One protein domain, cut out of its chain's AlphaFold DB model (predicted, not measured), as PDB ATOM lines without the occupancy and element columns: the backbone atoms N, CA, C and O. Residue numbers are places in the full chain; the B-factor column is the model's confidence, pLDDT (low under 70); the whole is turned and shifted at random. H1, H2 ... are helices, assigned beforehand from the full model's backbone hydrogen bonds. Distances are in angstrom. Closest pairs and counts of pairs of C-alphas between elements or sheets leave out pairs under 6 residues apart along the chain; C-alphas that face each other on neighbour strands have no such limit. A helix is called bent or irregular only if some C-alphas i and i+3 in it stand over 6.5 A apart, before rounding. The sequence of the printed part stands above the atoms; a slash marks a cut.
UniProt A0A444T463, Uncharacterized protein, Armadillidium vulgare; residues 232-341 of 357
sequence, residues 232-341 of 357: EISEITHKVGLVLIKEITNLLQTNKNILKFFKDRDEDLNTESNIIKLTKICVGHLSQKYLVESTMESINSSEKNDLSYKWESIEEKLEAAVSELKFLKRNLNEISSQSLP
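This is residues 232 to 341 of the 357 residues of an uncharacterized protein of Armadillidium vulgare (UniProt A0A444T463). Two long helices, H3 and H4, run opposite ways as a narrow V that is closed at the turn between them, and a third helix, H1, crosses one side of the V toward its open end. H1 touches H3 and passes near H4, and the short helix H2 turns a corner at the end of H1 after a tight link; H1 and H3 are the one pair of helices that touch. The printed part has 110 residues with four named helices in the order H1, H2, H3, H4 and no named strand, and the class is all helix. The whole is loose, with a radius of gyration of the C-alphas of 17.4 A, and flat, spanning 51 by 36 by 18 A.

H3, residues 272 to 300, and H4, residues 307 to 335, are close but not clearly touching, with a shallow tilt of 20 degrees, opposite ways. Their closest C-alphas, those of Ser 298 and Lys 310, are 7.2 A apart. H1, residues 232 to 254, touches H3 about perpendicular, at 86 degrees. The closest C-alphas of H1 and H3, those of Ile 248 and Cys 282, are 6.2 A apart, and H1 touches H3 with residues 247 to 251 alone, and H3 touches H1 with residues 279 to 282 alone. H1 and H4 are near each other, with 5 pairs of C-alphas within 10 A. H2, residues 256 to 263, is close to H1 but not clearly touching, about perpendicular at 80 degrees; their closest C-alphas, those of Leu 252 and Leu 259, are 6.4 A apart. H2 is apart from H3 and from H4. In H1, H2, H3 and H4 every backbone O i to N i+4 pair is within hydrogen-bond range.

H3 runs 41.4 A from C-alpha 272 at (135.474, 182.441, 191.427) to C-alpha 300 at (137.096, 141.852, 183.516). H4, 41.3 A long, ends with C-alpha 335 at (143.927, 177.837, 203.474). H1, 32.9 A long, begins with C-alpha 232 at (154.169, 167.102, 202.986). H2 has 8 residues, Lys 256 to Lys 263. No helix is bent or irregular.

The two C-alphas farthest apart, those of Asp 266 and Asn 305, are 53.1 A apart. The printed part has no cut. The link from H1 to H2 is tight, and those from H2 to H3 and from H3 to H4 are short. Residues 263 to 268, 300 to 306 and 333 to 341 stand free, and of the last stretch 333 to 335 belong to H4. The mean pLDDT of the printed part is 76.5, and 22 residues are under 70, among them residues 302 to 307 and 331 to 341.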
ATOM      1  N   GLU A 232     154.808 168.261 203.622       80.38
ATOM      2  CA  GLU A 232     154.169 167.102 202.986       80.38
ATOM      3  C   GLU A 232     152.739 167.419 202.541       80.38
ATOM      4  O   GLU A 232     152.354 167.105 201.411       80.38
ATOM      5  N   ILE A 233     151.965 168.125 203.375       75.75
ATOM      6  CA  ILE A 233     150.598 168.550 203.030       75.75
ATOM      7  C   ILE A 233     150.625 169.485 201.814       75.75
ATOM      8  O   ILE A 233     149.810 169.340 200.895       75.75
ATOM      9  N   SER A 234     151.583 170.416 201.766       79.19
ATOM     10  CA  SER A 234     151.770 171.310 200.620       79.19
ATOM     11  C   SER A 234     152.141 170.543 199.344       79.19
ATOM     12  O   SER A 234     151.606 170.835 198.271       79.19
ATOM     13  N   GLU A 235     153.021 169.540 199.430       84.50
ATOM     14  CA  GLU A 235     153.411 168.730 198.271       84.50
ATOM     15  C   GLU A 235     152.246 167.878 197.743       84.50
ATOM     16  O   GLU A 235     152.011 167.829 196.529       84.50
ATOM     17  N   ILE A 236     151.476 167.255 198.639       75.38
ATOM     18  CA  ILE A 236     150.272 166.489 198.288       75.38
ATOM     19  C   ILE A 236     149.243 167.411 197.630       75.38
ATOM     20  O   ILE A 236     148.741 167.103 196.548       75.38
ATOM     21  N   THR A 237     148.979 168.574 198.229       75.00
ATOM     22  CA  THR A 237     148.025 169.559 197.697       75.00
ATOM     23  C   THR A 237     148.430 170.021 196.297       75.00
ATOM     24  O   THR A 237     147.592 170.078 195.396       75.00
ATOM     25  N   HIS A 238     149.722 170.273 196.070       80.44
ATOM     26  CA  HIS A 238     150.244 170.634 194.755       80.44
ATOM     27  C   HIS A 238     150.072 169.500 193.727       80.44
ATOM     28  O   HIS A 238     149.574 169.740 192.625       80.44
ATOM     29  N   LYS A 239     150.413 168.252 194.083       80.31
ATOM     30  CA  LYS A 239     150.232 167.081 193.203       80.31
ATOM     31  C   LYS A 239     148.765 166.871 192.827       80.31
ATOM     32  O   LYS A 239     148.458 166.692 191.649       80.31
ATOM     33  N   VAL A 240     147.858 166.950 193.802       77.12
ATOM     34  CA  VAL A 240     146.407 166.847 193.576       77.12
ATOM     35  C   VAL A 240     145.920 167.988 192.678       77.12
ATOM     36  O   VAL A 240     145.172 167.746 191.731       77.12
ATOM     37  N   GLY A 241     146.397 169.214 192.911       79.69
ATOM     38  CA  GLY A 241     146.104 170.374 192.070       79.69
ATOM     39  C   GLY A 241     146.500 170.163 190.606       79.69
ATOM     40  O   GLY A 241     145.690 170.403 189.713       79.69
ATOM     41  N   LEU A 242     147.701 169.637 190.342       81.56
ATOM     42  CA  LEU A 242     148.163 169.341 188.980       81.56
ATOM     43  C   LEU A 242     147.314 168.269 188.282       81.56
ATOM     44  O   LEU A 242     146.994 168.416 187.100       81.56
ATOM     45  N   VAL A 243     146.921 167.212 189.001       79.81
ATOM     46  CA  VAL A 243     146.033 166.167 188.463       79.81
ATOM     47  C   VAL A 243     144.666 166.752 188.112       79.81
ATOM     48  O   VAL A 243     144.158 166.510 187.016       79.81
ATOM     49  N   LEU A 244     144.096 167.579 188.994       78.06
ATOM     50  CA  LEU A 244     142.828 168.257 188.736       78.06
ATOM     51  C   LEU A 244     142.918 169.188 187.523       78.06
ATOM     52  O   LEU A 244     142.043 169.134 186.666       78.06
ATOM     53  N   ILE A 245     143.976 169.995 187.402       81.69
ATOM     54  CA  ILE A 245     144.177 170.887 186.249       81.69
ATOM     55  C   ILE A 245     144.257 170.085 184.948       81.69
ATOM     56  O   ILE A 245     143.609 170.444 183.959       81.69
ATOM     57  N   LYS A 246     145.015 168.982 184.941       86.38
ATOM     58  CA  LYS A 246     145.133 168.101 183.774       86.38
ATOM     59  C   LYS A 246     143.774 167.531 183.370       86.38
ATOM     60  O   LYS A 246     143.423 167.598 182.193       86.38
ATOM     61  N   GLU A 247     142.983 167.046 184.324       81.62
ATOM     62  CA  GLU A 247     141.679 166.459 184.005       81.62
ATOM     63  C   GLU A 247     140.605 167.481 183.662       81.62
ATOM     64  O   GLU A 247     139.798 167.216 182.775       81.62
ATOM     65  N   ILE A 248     140.631 168.673 184.259       81.81
ATOM     66  CA  ILE A 248     139.800 169.795 183.810       81.81
ATOM     67  C   ILE A 248     140.141 170.131 182.355       81.81
ATOM     68  O   ILE A 248     139.242 170.269 181.529       81.81
ATOM     69  N   THR A 249     141.431 170.201 182.017       86.12
ATOM     70  CA  THR A 249     141.889 170.499 180.651       86.12
ATOM     71  C   THR A 249     141.412 169.434 179.664       86.12
ATOM     72  O   THR A 249     140.789 169.769 178.657       86.12
ATOM     73  N   ASN A 250     141.615 168.151 179.977       87.06
ATOM     74  CA  ASN A 250     141.153 167.038 179.146       87.06
ATOM     75  C   ASN A 250     139.627 167.035 178.979       87.06
ATOM     76  O   ASN A 250     139.115 166.814 177.879       87.06
ATOM     77  N   LEU A 251     138.887 167.310 180.054       86.00
ATOM     78  CA  LEU A 251     137.428 167.349 180.050       86.00
ATOM     79  C   LEU A 251     136.893 168.507 179.204       86.00
ATOM     80  O   LEU A 251     135.966 168.306 178.420       86.00
ATOM     81  N   LEU A 252     137.501 169.690 179.305       85.06
ATOM     82  CA  LEU A 252     137.157 170.841 178.470       85.06
ATOM     83  C   LEU A 252     137.485 170.596 176.991       85.06
ATOM     84  O   LEU A 252     136.696 170.977 176.129       85.06
ATOM     85  N   GLN A 253     138.601 169.928 176.686       88.81
ATOM     86  CA  GLN A 253     138.971 169.573 175.310       88.81
ATOM     87  C   GLN A 253     138.031 168.525 174.702       88.81
ATOM     88  O   GLN A 253     137.626 168.646 173.545       88.81
ATOM     89  N   THR A 254     137.660 167.508 175.482       89.94
ATOM     90  CA  THR A 254     136.837 166.389 175.005       89.94
ATOM     91  C   THR A 254     135.364 166.782 174.890       89.94
ATOM     92  O   THR A 254     134.674 166.367 173.959       89.94
ATOM     93  N   ASN A 255     134.857 167.605 175.814       87.88
ATOM     94  CA  ASN A 255     133.433 167.896 175.924       87.88
ATOM     95  C   ASN A 255     133.100 169.336 175.510       87.88
ATOM     96  O   ASN A 255     132.925 170.235 176.337       87.88
ATOM     97  N   LYS A 256     132.932 169.538 174.196       90.38
ATOM     98  CA  LYS A 256     132.576 170.839 173.597       90.38
ATOM     99  C   LYS A 256     131.296 171.454 174.183       90.38
ATOM    100  O   LYS A 256     131.156 172.674 174.168       90.38
ATOM    101  N   ASN A 257     130.385 170.645 174.732       88.50
ATOM    102  CA  ASN A 257     129.138 171.133 175.330       88.50
ATOM    103  C   ASN A 257     129.375 171.927 176.617       88.50
ATOM    104  O   ASN A 257     128.637 172.868 176.888       88.50
ATOM    105  N   ILE A 258     130.407 171.583 177.393       84.62
ATOM    106  CA  ILE A 258     130.750 172.311 178.622       84.62
ATOM    107  C   ILE A 258     131.297 173.688 178.254       84.62
ATOM    108  O   ILE A 258     130.842 174.693 178.789       84.62
ATOM    109  N   LEU A 259     132.195 173.754 177.267       83.06
ATOM    110  CA  LEU A 259     132.674 175.029 176.733       83.06
ATOM    111  C   LEU A 259     131.532 175.870 176.152       83.06
ATOM    112  O   LEU A 259     131.471 177.072 176.402       83.06
ATOM    113  N   LYS A 260     130.610 175.244 175.414       88.94
ATOM    114  CA  LYS A 260     129.430 175.920 174.873       88.94
ATOM    115  C   LYS A 260     128.523 176.462 175.984       88.94
ATOM    116  O   LYS A 260     128.085 177.596 175.891       88.94
ATOM    117  N   PHE A 261     128.321 175.712 177.068       86.19
ATOM    118  CA  PHE A 261     127.516 176.146 178.214       86.19
ATOM    119  C   PHE A 261     128.022 177.448 178.853       86.19
ATOM    120  O   PHE A 261     127.208 178.292 179.223       86.19
ATOM    121  N   PHE A 262     129.342 177.619 178.979       83.56
ATOM    122  CA  PHE A 262     129.918 178.861 179.505       83.56
ATOM    123  C   PHE A 262     129.896 179.993 178.467       83.56
ATOM    124  O   PHE A 262     129.569 181.123 178.817       83.56
ATOM    125  N   LYS A 263     130.151 179.686 177.185       87.25
ATOM    126  CA  LYS A 263     130.071 180.667 176.087       87.25
ATOM    127  C   LYS A 263     128.664 181.232 175.888       87.25
ATOM    128  O   LYS A 263     128.514 182.438 175.758       87.25
ATOM    129  N   ASP A 264     127.638 180.383 175.911       88.44
ATOM    130  CA  ASP A 264     126.242 180.772 175.662       88.44
ATOM    131  C   ASP A 264     125.678 181.704 176.754       88.44
ATOM    132  O   ASP A 264     124.620 182.304 176.573       88.44
ATOM    133  N   ARG A 265     126.359 181.814 177.902       85.38
ATOM    134  CA  ARG A 265     125.942 182.653 179.034       85.38
ATOM    135  C   ARG A 265     126.706 183.966 179.155       85.38
ATOM    136  O   ARG A 265     126.409 184.715 180.078       85.38
ATOM    137  N   ASP A 266     127.670 184.215 178.265       81.81
ATOM    138  CA  ASP A 266     128.588 185.362 178.348       81.81
ATOM    139  C   ASP A 266     129.233 185.490 179.748       81.81
ATOM    140  O   ASP A 266     129.475 186.569 180.284       81.81
ATOM    141  N   GLU A 267     129.435 184.340 180.399       84.50
ATOM    142  CA  GLU A 267     129.932 184.241 181.765       84.50
ATOM    143  C   GLU A 267     131.462 184.100 181.711       84.50
ATOM    144  O   GLU A 267     131.977 183.105 181.195       84.50
ATOM    145  N   ASP A 268     132.200 185.063 182.278       85.00
ATOM    146  CA  ASP A 268     133.657 184.952 182.404       85.00
ATOM    147  C   ASP A 268     134.014 183.733 183.274       85.00
ATOM    148  O   ASP A 268     133.624 183.613 184.447       85.00
ATOM    149  N   LEU A 269     134.743 182.796 182.668       80.12
ATOM    150  CA  LEU A 269     135.216 181.563 183.291       80.12
ATOM    151  C   LEU A 269     136.151 181.835 184.472       80.12
ATOM    152  O   LEU A 269     136.222 181.005 185.376       80.12
ATOM    153  N   ASN A 270     136.814 182.994 184.492       82.69
ATOM    154  CA  ASN A 270     137.771 183.361 185.531       82.69
ATOM    155  C   ASN A 270     137.112 183.861 186.822       82.69
ATOM    156  O   ASN A 270     137.804 184.093 187.812       82.69
ATOM    157  N   THR A 271     135.785 184.020 186.855       87.25
ATOM    158  CA  THR A 271     135.115 184.358 188.115       87.25
ATOM    159  C   THR A 271     135.160 183.179 189.085       87.25
ATOM    160  O   THR A 271     134.916 182.030 188.713       87.25
ATOM    161  N   GLU A 272     135.403 183.458 190.368       82.75
ATOM    162  CA  GLU A 272     135.474 182.441 191.427       82.75
ATOM    163  C   GLU A 272     134.232 181.528 191.444       82.75
ATOM    164  O   GLU A 272     134.334 180.306 191.553       82.75
ATOM    165  N   SER A 273     133.042 182.107 191.239       85.69
ATOM    166  CA  SER A 273     131.785 181.354 191.151       85.69
ATOM    167  C   SER A 273     131.804 180.318 190.022       85.69
ATOM    168  O   SER A 273     131.361 179.181 190.213       85.69
ATOM    169  N   ASN A 274     132.334 180.686 188.855       83.50
ATOM    170  CA  ASN A 274     132.384 179.815 187.684       83.50
ATOM    171  C   ASN A 274     133.482 178.768 187.789       83.50
ATOM    172  O   ASN A 274     133.228 177.619 187.426       83.50
ATOM    173  N   ILE A 275     134.619 179.106 188.397       81.75
ATOM    174  CA  ILE A 275     135.648 178.133 188.771       81.75
ATOM    175  C   ILE A 275     135.038 177.081 189.705       81.75
ATOM    176  O   ILE A 275     135.106 175.892 189.409       81.75
ATOM    177  N   ILE A 276     134.322 177.487 190.762       82.38
ATOM    178  CA  ILE A 276     133.654 176.553 191.687       82.38
ATOM    179  C   ILE A 276     132.626 175.669 190.959       82.38
ATOM    180  O   ILE A 276     132.527 174.470 191.240       82.38
ATOM    181  N   LYS A 277     131.829 176.233 190.038       85.00
ATOM    182  CA  LYS A 277     130.878 175.456 189.221       85.00
ATOM    183  C   LYS A 277     131.612 174.438 188.344       85.00
ATOM    184  O   LYS A 277     131.217 173.274 188.323       85.00
ATOM    185  N   LEU A 278     132.675 174.858 187.658       84.00
ATOM    186  CA  LEU A 278     133.476 174.008 186.784       84.00
ATOM    187  C   LEU A 278     134.142 172.877 187.573       84.00
ATOM    188  O   LEU A 278     134.028 171.720 187.176       84.00
ATOM    189  N   THR A 279     134.736 173.172 188.732       81.06
ATOM    190  CA  THR A 279     135.304 172.160 189.631       81.06
ATOM    191  C   THR A 279     134.254 171.130 190.035       81.06
ATOM    192  O   THR A 279     134.521 169.934 189.962       81.06
ATOM    193  N   LYS A 280     133.031 171.549 190.392       84.81
ATOM    194  CA  LYS A 280     131.941 170.613 190.730       84.81
ATOM    195  C   LYS A 280     131.561 169.705 189.560       84.81
ATOM    196  O   LYS A 280     131.347 168.514 189.775       84.81
ATOM    197  N   ILE A 281     131.478 170.254 188.347       83.88
ATOM    198  CA  ILE A 281     131.202 169.475 187.130       83.88
ATOM    199  C   ILE A 281     132.321 168.453 186.900       83.88
ATOM    200  O   ILE A 281     132.037 167.280 186.661       83.88
ATOM    201  N   CYS A 282     133.580 168.872 187.034       81.00
ATOM    202  CA  CYS A 282     134.737 168.008 186.814       81.00
ATOM    203  C   CYS A 282     134.833 166.894 187.855       81.00
ATOM    204  O   CYS A 282     135.003 165.739 187.481       81.00
ATOM    205  N   VAL A 283     134.646 167.207 189.141       82.81
ATOM    206  CA  VAL A 283     134.597 166.198 190.211       82.81
ATOM    207  C   VAL A 283     133.469 165.203 189.947       82.81
ATOM    208  O   VAL A 283     133.703 164.002 190.005       82.81
ATOM    209  N   GLY A 284     132.273 165.673 189.572       85.50
ATOM    210  CA  GLY A 284     131.158 164.790 189.220       85.50
ATOM    211  C   GLY A 284     131.477 163.850 188.052       85.50
ATOM    212  O   GLY A 284     131.194 162.656 188.131       85.50
ATOM    213  N   HIS A 285     132.109 164.365 186.996       82.12
ATOM    214  CA  HIS A 285     132.524 163.562 185.845       82.12
ATOM    215  C   HIS A 285     133.625 162.555 186.205       82.12
ATOM    216  O   HIS A 285     133.570 161.405 185.774       82.12
ATOM    217  N   LEU A 286     134.611 162.953 187.014       80.44
ATOM    218  CA  LEU A 286     135.671 162.064 187.492       80.44
ATOM    219  C   LEU A 286     135.113 160.939 188.363       80.44
ATOM    220  O   LEU A 286     135.473 159.786 188.154       80.44
ATOM    221  N   SER A 287     134.183 161.241 189.272       82.31
ATOM    222  CA  SER A 287     133.513 160.215 190.077       82.31
ATOM    223  C   SER A 287     132.744 159.218 189.206       82.31
ATOM    224  O   SER A 287     132.811 158.018 189.450       82.31
ATOM    225  N   GLN A 288     132.045 159.692 188.167       83.62
ATOM    226  CA  GLN A 288     131.349 158.813 187.220       83.62
ATOM    227  C   GLN A 288     132.323 157.943 186.421       83.62
ATOM    228  O   GLN A 288     132.100 156.742 186.298       83.62
ATOM    229  N   LYS A 289     133.413 158.532 185.911       83.00
ATOM    230  CA  LYS A 289     134.465 157.810 185.185       83.00
ATOM    231  C   LYS A 289     135.080 156.718 186.057       83.00
ATOM    232  O   LYS A 289     135.116 155.570 185.630       83.00
ATOM    233  N   TYR A 290     135.467 157.051 187.288       83.31
ATOM    234  CA  TYR A 290     136.044 156.096 188.233       83.31
ATOM    235  C   TYR A 290     135.077 154.955 188.564       83.31
ATOM    236  O   TYR A 290     135.469 153.793 188.572       83.31
ATOM    237  N   LEU A 291     133.791 155.262 188.769       81.69
ATOM    238  CA  LEU A 291     132.771 154.243 189.017       81.69
ATOM    239  C   LEU A 291     132.636 153.274 187.830       81.69
ATOM    240  O   LEU A 291     132.546 152.063 188.026       81.69
ATOM    241  N   VAL A 292     132.646 153.796 186.598       83.75
ATOM    242  CA  VAL A 292     132.588 152.978 185.378       83.75
ATOM    243  C   VAL A 292     133.851 152.136 185.219       83.75
ATOM    244  O   VAL A 292     133.737 150.940 184.969       83.75
ATOM    245  N   GLU A 293     135.035 152.723 185.391       83.94
ATOM    246  CA  GLU A 293     136.319 152.014 185.302       83.94
ATOM    247  C   GLU A 293     136.407 150.896 186.347       83.94
ATOM    248  O   GLU A 293     136.692 149.755 185.994       83.94
ATOM    249  N   SER A 294     136.036 151.182 187.596       79.06
ATOM    250  CA  SER A 294     135.996 150.195 188.679       79.06
ATOM    251  C   SER A 294     134.989 149.068 188.411       79.06
ATOM    252  O   SER A 294     135.275 147.892 188.656       79.06
ATOM    253  N   THR A 295     133.828 149.394 187.832       77.00
ATOM    254  CA  THR A 295     132.837 148.388 187.418       77.00
ATOM    255  C   THR A 295     133.375 147.520 186.277       77.00
ATOM    256  O   THR A 295     133.236 146.299 186.313       77.00
ATOM    257  N   MET A 296     134.027 148.122 185.279       80.75
ATOM    258  CA  MET A 296     134.622 147.401 184.148       80.75
ATOM    259  C   MET A 296     135.777 146.496 184.587       80.75
ATOM    260  O   MET A 296     135.868 145.355 184.141       80.75
ATOM    261  N   GLU A 297     136.628 146.958 185.500       83.31
ATOM    262  CA  GLU A 297     137.698 146.156 186.099       83.31
ATOM    263  C   GLU A 297     137.132 144.978 186.914       83.31
ATOM    264  O   GLU A 297     137.619 143.846 186.834       83.31
ATOM    265  N   SER A 298     136.018 145.203 187.617       73.44
ATOM    266  CA  SER A 298     135.297 144.154 188.348       73.44
ATOM    267  C   SER A 298     134.678 143.094 187.431       73.44
ATOM    268  O   SER A 298     134.628 141.924 187.814       73.44
ATOM    269  N   ILE A 299     134.233 143.482 186.229       76.88
ATOM    270  CA  ILE A 299     133.707 142.569 185.200       76.88
ATOM    271  C   ILE A 299     134.843 141.789 184.521       76.88
ATOM    272  O   ILE A 299     134.705 140.592 184.274       76.88
ATOM    273  N   ASN A 300     135.966 142.451 184.231       81.56
ATOM    274  CA  ASN A 300     137.096 141.852 183.516       81.56
ATOM    275  C   ASN A 300     137.968 140.950 184.403       81.56
ATOM    276  O   ASN A 300     138.637 140.051 183.892       81.56
ATOM    277  N   SER A 301     137.944 141.140 185.726       79.31
ATOM    278  CA  SER A 301     138.523 140.188 186.679       79.31
ATOM    279  C   SER A 301     137.670 138.912 186.707       79.31
ATOM    280  O   SER A 301     136.732 138.772 187.488       79.31
ATOM    281  N   SER A 302     138.018 137.985 185.808       55.50
ATOM    282  CA  SER A 302     137.390 136.688 185.488       55.50
ATOM    283  C   SER A 302     137.138 135.724 186.669       55.50
ATOM    284  O   SER A 302     136.687 134.593 186.459       55.50
ATOM    285  N   GLU A 303     137.402 136.121 187.907       68.06
ATOM    286  CA  GLU A 303     137.039 135.340 189.081       68.06
ATOM    287  C   GLU A 303     135.556 135.553 189.394       68.06
ATOM    288  O   GLU A 303     135.135 136.585 189.913       68.06
ATOM    289  N   LYS A 304     134.753 134.538 189.055       63.06
ATOM    290  CA  LYS A 304     133.297 134.443 189.279       63.06
ATOM    291  C   LYS A 304     132.883 134.404 190.758       63.06
ATOM    292  O   LYS A 304     131.735 134.074 191.054       63.06
ATOM    293  N   ASN A 305     133.783 134.716 191.680       59.66
ATOM    294  CA  ASN A 305     133.505 134.599 193.097       59.66
ATOM    295  C   ASN A 305     132.997 135.941 193.625       59.66
ATOM    296  O   ASN A 305     133.733 136.909 193.774       59.66
ATOM    297  N   ASP A 306     131.682 135.934 193.820       68.25
ATOM    298  CA  ASP A 306     130.879 136.782 194.690       68.25
ATOM    299  C   ASP A 306     131.020 138.307 194.509       68.25
ATOM    300  O   ASP A 306     131.801 139.005 195.155       68.25
ATOM    301  N   LEU A 307     130.163 138.833 193.628       65.44
ATOM    302  CA  LEU A 307     129.949 140.265 193.397       65.44
ATOM    303  C   LEU A 307     129.667 141.050 194.689       65.44
ATOM    304  O   LEU A 307     129.904 142.255 194.697       65.44
ATOM    305  N   SER A 308     129.179 140.404 195.757       72.06
ATOM    306  CA  SER A 308     128.860 141.072 197.023       72.06
ATOM    307  C   SER A 308     130.092 141.719 197.659       72.06
ATOM    308  O   SER A 308     130.058 142.903 197.980       72.06
ATOM    309  N   TYR A 309     131.210 140.990 197.746       74.00
ATOM    310  CA  TYR A 309     132.450 141.516 198.331       74.00
ATOM    311  C   TYR A 309     133.083 142.609 197.465       74.00
ATOM    312  O   TYR A 309     133.680 143.555 197.980       74.00
ATOM    313  N   LYS A 310     132.927 142.520 196.136       70.19
ATOM    314  CA  LYS A 310     133.411 143.565 195.222       70.19
ATOM    315  C   LYS A 310     132.618 144.865 195.387       70.19
ATOM    316  O   LYS A 310     133.219 145.932 195.378       70.19
ATOM    317  N   TRP A 311     131.298 144.788 195.575       73.31
ATOM    318  CA  TRP A 311     130.469 145.971 195.833       73.31
ATOM    319  C   TRP A 311     130.806 146.641 197.160       73.31
ATOM    320  O   TRP A 311     130.942 147.859 197.186       73.31
ATOM    321  N   GLU A 312     131.002 145.857 198.219       74.44
ATOM    322  CA  GLU A 312     131.392 146.369 199.537       74.44
ATOM    323  C   GLU A 312     132.765 147.065 199.476       74.44
ATOM    324  O   GLU A 312     132.911 148.184 199.959       74.44
ATOM    325  N   SER A 313     133.731 146.496 198.739       78.44
ATOM    326  CA  SER A 313     135.037 147.134 198.503       78.44
ATOM    327  C   SER A 313     134.948 148.426 197.675       78.44
ATOM    328  O   SER A 313     135.703 149.373 197.908       78.44
ATOM    329  N   ILE A 314     134.043 148.495 196.692       70.50
ATOM    330  CA  ILE A 314     133.813 149.720 195.911       70.50
ATOM    331  C   ILE A 314     133.156 150.793 196.779       70.50
ATOM    332  O   ILE A 314     133.556 151.954 196.703       70.50
ATOM    333  N   GLU A 315     132.164 150.424 197.589       75.75
ATOM    334  CA  GLU A 315     131.492 151.335 198.517       75.75
ATOM    335  C   GLU A 315     132.490 151.904 199.531       75.75
ATOM    336  O   GLU A 315     132.573 153.122 199.667       75.75
ATOM    337  N   GLU A 316     133.341 151.058 200.118       79.38
ATOM    338  CA  GLU A 316     134.413 151.467 201.030       79.38
ATOM    339  C   GLU A 316     135.406 152.433 200.360       79.38
ATOM    340  O   GLU A 316     135.696 153.506 200.895       79.38
ATOM    341  N   LYS A 317     135.878 152.125 199.142       75.50
ATOM    342  CA  LYS A 317     136.771 153.022 198.381       75.50
ATOM    343  C   LYS A 317     136.108 154.355 198.042       75.50
ATOM    344  O   LYS A 317     136.763 155.398 198.067       75.50
ATOM    345  N   LEU A 318     134.816 154.342 197.720       69.44
ATOM    346  CA  LEU A 318     134.062 155.556 197.428       69.44
ATOM    347  C   LEU A 318     133.856 156.394 198.697       69.44
ATOM    348  O   LEU A 318     133.998 157.616 198.649       69.44
ATOM    349  N   GLU A 319     133.558 155.763 199.834       74.38
ATOM    350  CA  GLU A 319     133.452 156.432 201.132       74.38
ATOM    351  C   GLU A 319     134.788 157.025 201.586       74.38
ATOM    352  O   GLU A 319     134.808 158.169 202.057       74.38
ATOM    353  N   ALA A 320     135.899 156.313 201.376       74.25
ATOM    354  CA  ALA A 320     137.248 156.807 201.629       74.25
ATOM    355  C   ALA A 320     137.556 158.038 200.762       74.25
ATOM    356  O   ALA A 320     137.861 159.104 201.297       74.25
ATOM    357  N   ALA A 321     137.340 157.957 199.444       68.81
ATOM    358  CA  ALA A 321     137.554 159.082 198.530       68.81
ATOM    359  C   ALA A 321     136.659 160.293 198.858       68.81
ATOM    360  O   ALA A 321     137.089 161.447 198.805       68.81
ATOM    361  N   VAL A 322     135.398 160.063 199.240       70.62
ATOM    362  CA  VAL A 322     134.491 161.131 199.692       70.62
ATOM    363  C   VAL A 322     134.973 161.748 201.008       70.62
ATOM    364  O   VAL A 322     134.803 162.953 201.214       70.62
ATOM    365  N   SER A 323     135.552 160.953 201.904       76.12
ATOM    366  CA  SER A 323     136.112 161.425 203.171       76.12
ATOM    367  C   SER A 323     137.381 162.247 202.957       76.12
ATOM    368  O   SER A 323     137.468 163.349 203.501       76.12
ATOM    369  N   GLU A 324     138.281 161.812 202.073       70.75
ATOM    370  CA  GLU A 324     139.448 162.587 201.632       70.75
ATOM    371  C   GLU A 324     139.035 163.905 200.972       70.75
ATOM    372  O   GLU A 324     139.547 164.965 201.320       70.75
ATOM    373  N   LEU A 325     138.033 163.894 200.088       63.12
ATOM    374  CA  LEU A 325     137.515 165.123 199.478       63.12
ATOM    375  C   LEU A 325     136.890 166.073 200.507       63.12
ATOM    376  O   LEU A 325     137.009 167.293 200.380       63.12
ATOM    377  N   LYS A 326     136.212 165.545 201.534       70.50
ATOM    378  CA  LYS A 326     135.702 166.363 202.647       70.50
ATOM    379  C   LYS A 326     136.845 166.955 203.464       70.50
ATOM    380  O   LYS A 326     136.729 168.114 203.850       70.50
ATOM    381  N   PHE A 327     137.902 166.187 203.715       76.50
ATOM    382  CA  PHE A 327     139.102 166.648 204.408       76.50
ATOM    383  C   PHE A 327     139.809 167.749 203.610       76.50
ATOM    384  O   PHE A 327     139.928 168.866 204.102       76.50
ATOM    385  N   LEU A 328     140.106 167.512 202.329       59.94
ATOM    386  CA  LEU A 328     140.668 168.515 201.417       59.94
ATOM    387  C   LEU A 328     139.808 169.778 201.347       59.94
ATOM    388  O   LEU A 328     140.337 170.882 201.322       59.94
ATOM    389  N   LYS A 329     138.477 169.647 201.357       68.81
ATOM    390  CA  LYS A 329     137.571 170.801 201.397       68.81
ATOM    391  C   LYS A 329     137.688 171.604 202.699       68.81
ATOM    392  O   LYS A 329     137.538 172.822 202.646       68.81
ATOM    393  N   ARG A 330     137.895 170.957 203.853       70.06
ATOM    394  CA  ARG A 330     138.132 171.666 205.125       70.06
ATOM    395  C   ARG A 330     139.461 172.411 205.067       70.06
ATOM    396  O   ARG A 330     139.453 173.623 205.248       70.06
ATOM    397  N   ASN A 331     140.525 171.727 204.654       67.75
ATOM    398  CA  ASN A 331     141.857 172.321 204.538       67.75
ATOM    399  C   ASN A 331     141.868 173.471 203.526       67.75
ATOM    400  O   ASN A 331     142.447 174.513 203.785       67.75
ATOM    401  N   LEU A 332     141.165 173.345 202.396       56.94
ATOM    402  CA  LEU A 332     141.029 174.434 201.426       56.94
ATOM    403  C   LEU A 332     140.265 175.637 201.986       56.94
ATOM    404  O   LEU A 332     140.593 176.760 201.627       56.94
ATOM    405  N   ASN A 333     139.268 175.442 202.853       61.31
ATOM    406  CA  ASN A 333     138.578 176.559 203.504       61.31
ATOM    407  C   ASN A 333     139.474 177.250 204.549       61.31
ATOM    408  O   ASN A 333     139.414 178.470 204.692       61.31
ATOM    409  N   GLU A 334     140.314 176.492 205.254       68.88
ATOM    410  CA  GLU A 334     141.313 177.034 206.185       68.88
ATOM    411  C   GLU A 334     142.414 177.788 205.434       68.88
ATOM    412  O   GLU A 334     142.699 178.941 205.751       68.88
ATOM    413  N   ILE A 335     142.941 177.204 204.355       55.62
ATOM    414  CA  ILE A 335     143.927 177.837 203.474       55.62
ATOM    415  C   ILE A 335     143.315 179.043 202.762       55.62
ATOM    416  O   ILE A 335     143.986 180.048 202.627       55.62
ATOM    417  N   SER A 336     142.038 179.025 202.372       46.09
ATOM    418  CA  SER A 336     141.360 180.195 201.786       46.09
ATOM    419  C   SER A 336     141.308 181.400 202.736       46.09
ATOM    420  O   SER A 336     141.067 182.517 202.281       46.09
ATOM    421  N   SER A 337     141.533 181.191 204.036       49.56
ATOM    422  CA  SER A 337     141.675 182.268 205.025       49.56
ATOM    423  C   SER A 337     143.070 182.914 204.984       49.56
ATOM    424  O   SER A 337     143.257 184.022 205.479       49.56
ATOM    425  N   GLN A 338     144.042 182.246 204.361       48.62
ATOM    426  CA  GLN A 338     145.381 182.738 204.059       48.62
ATOM    427  C   GLN A 338     145.445 183.007 202.552       48.62
ATOM    428  O   GLN A 338     145.498 182.086 201.750       48.62
ATOM    429  N   SER A 339     145.382 184.268 202.126       38.31
ATOM    430  CA  SER A 339     145.322 184.626 200.703       38.31
ATOM    431  C   SER A 339     146.506 184.053 199.901       38.31
ATOM    432  O   SER A 339     147.555 184.690 199.785       38.31
ATOM    433  N   LEU A 340     146.349 182.863 199.321       45.53
ATOM    434  CA  LEU A 340     147.258 182.354 198.307       45.53
ATOM    435  C   LEU A 340     146.921 183.050 196.985       45.53
ATOM    436  O   LEU A 340     145.753 183.085 196.585       45.53
ATOM    437  N   PRO A 341     147.913 183.606 196.276       46.84
ATOM    438  CA  PRO A 341     147.677 184.219 194.984       46.84
ATOM    439  C   PRO A 341     147.367 183.120 193.956       46.84
ATOM    440  O   PRO A 341     148.263 182.497 193.396       46.84
TER     441      PRO A 341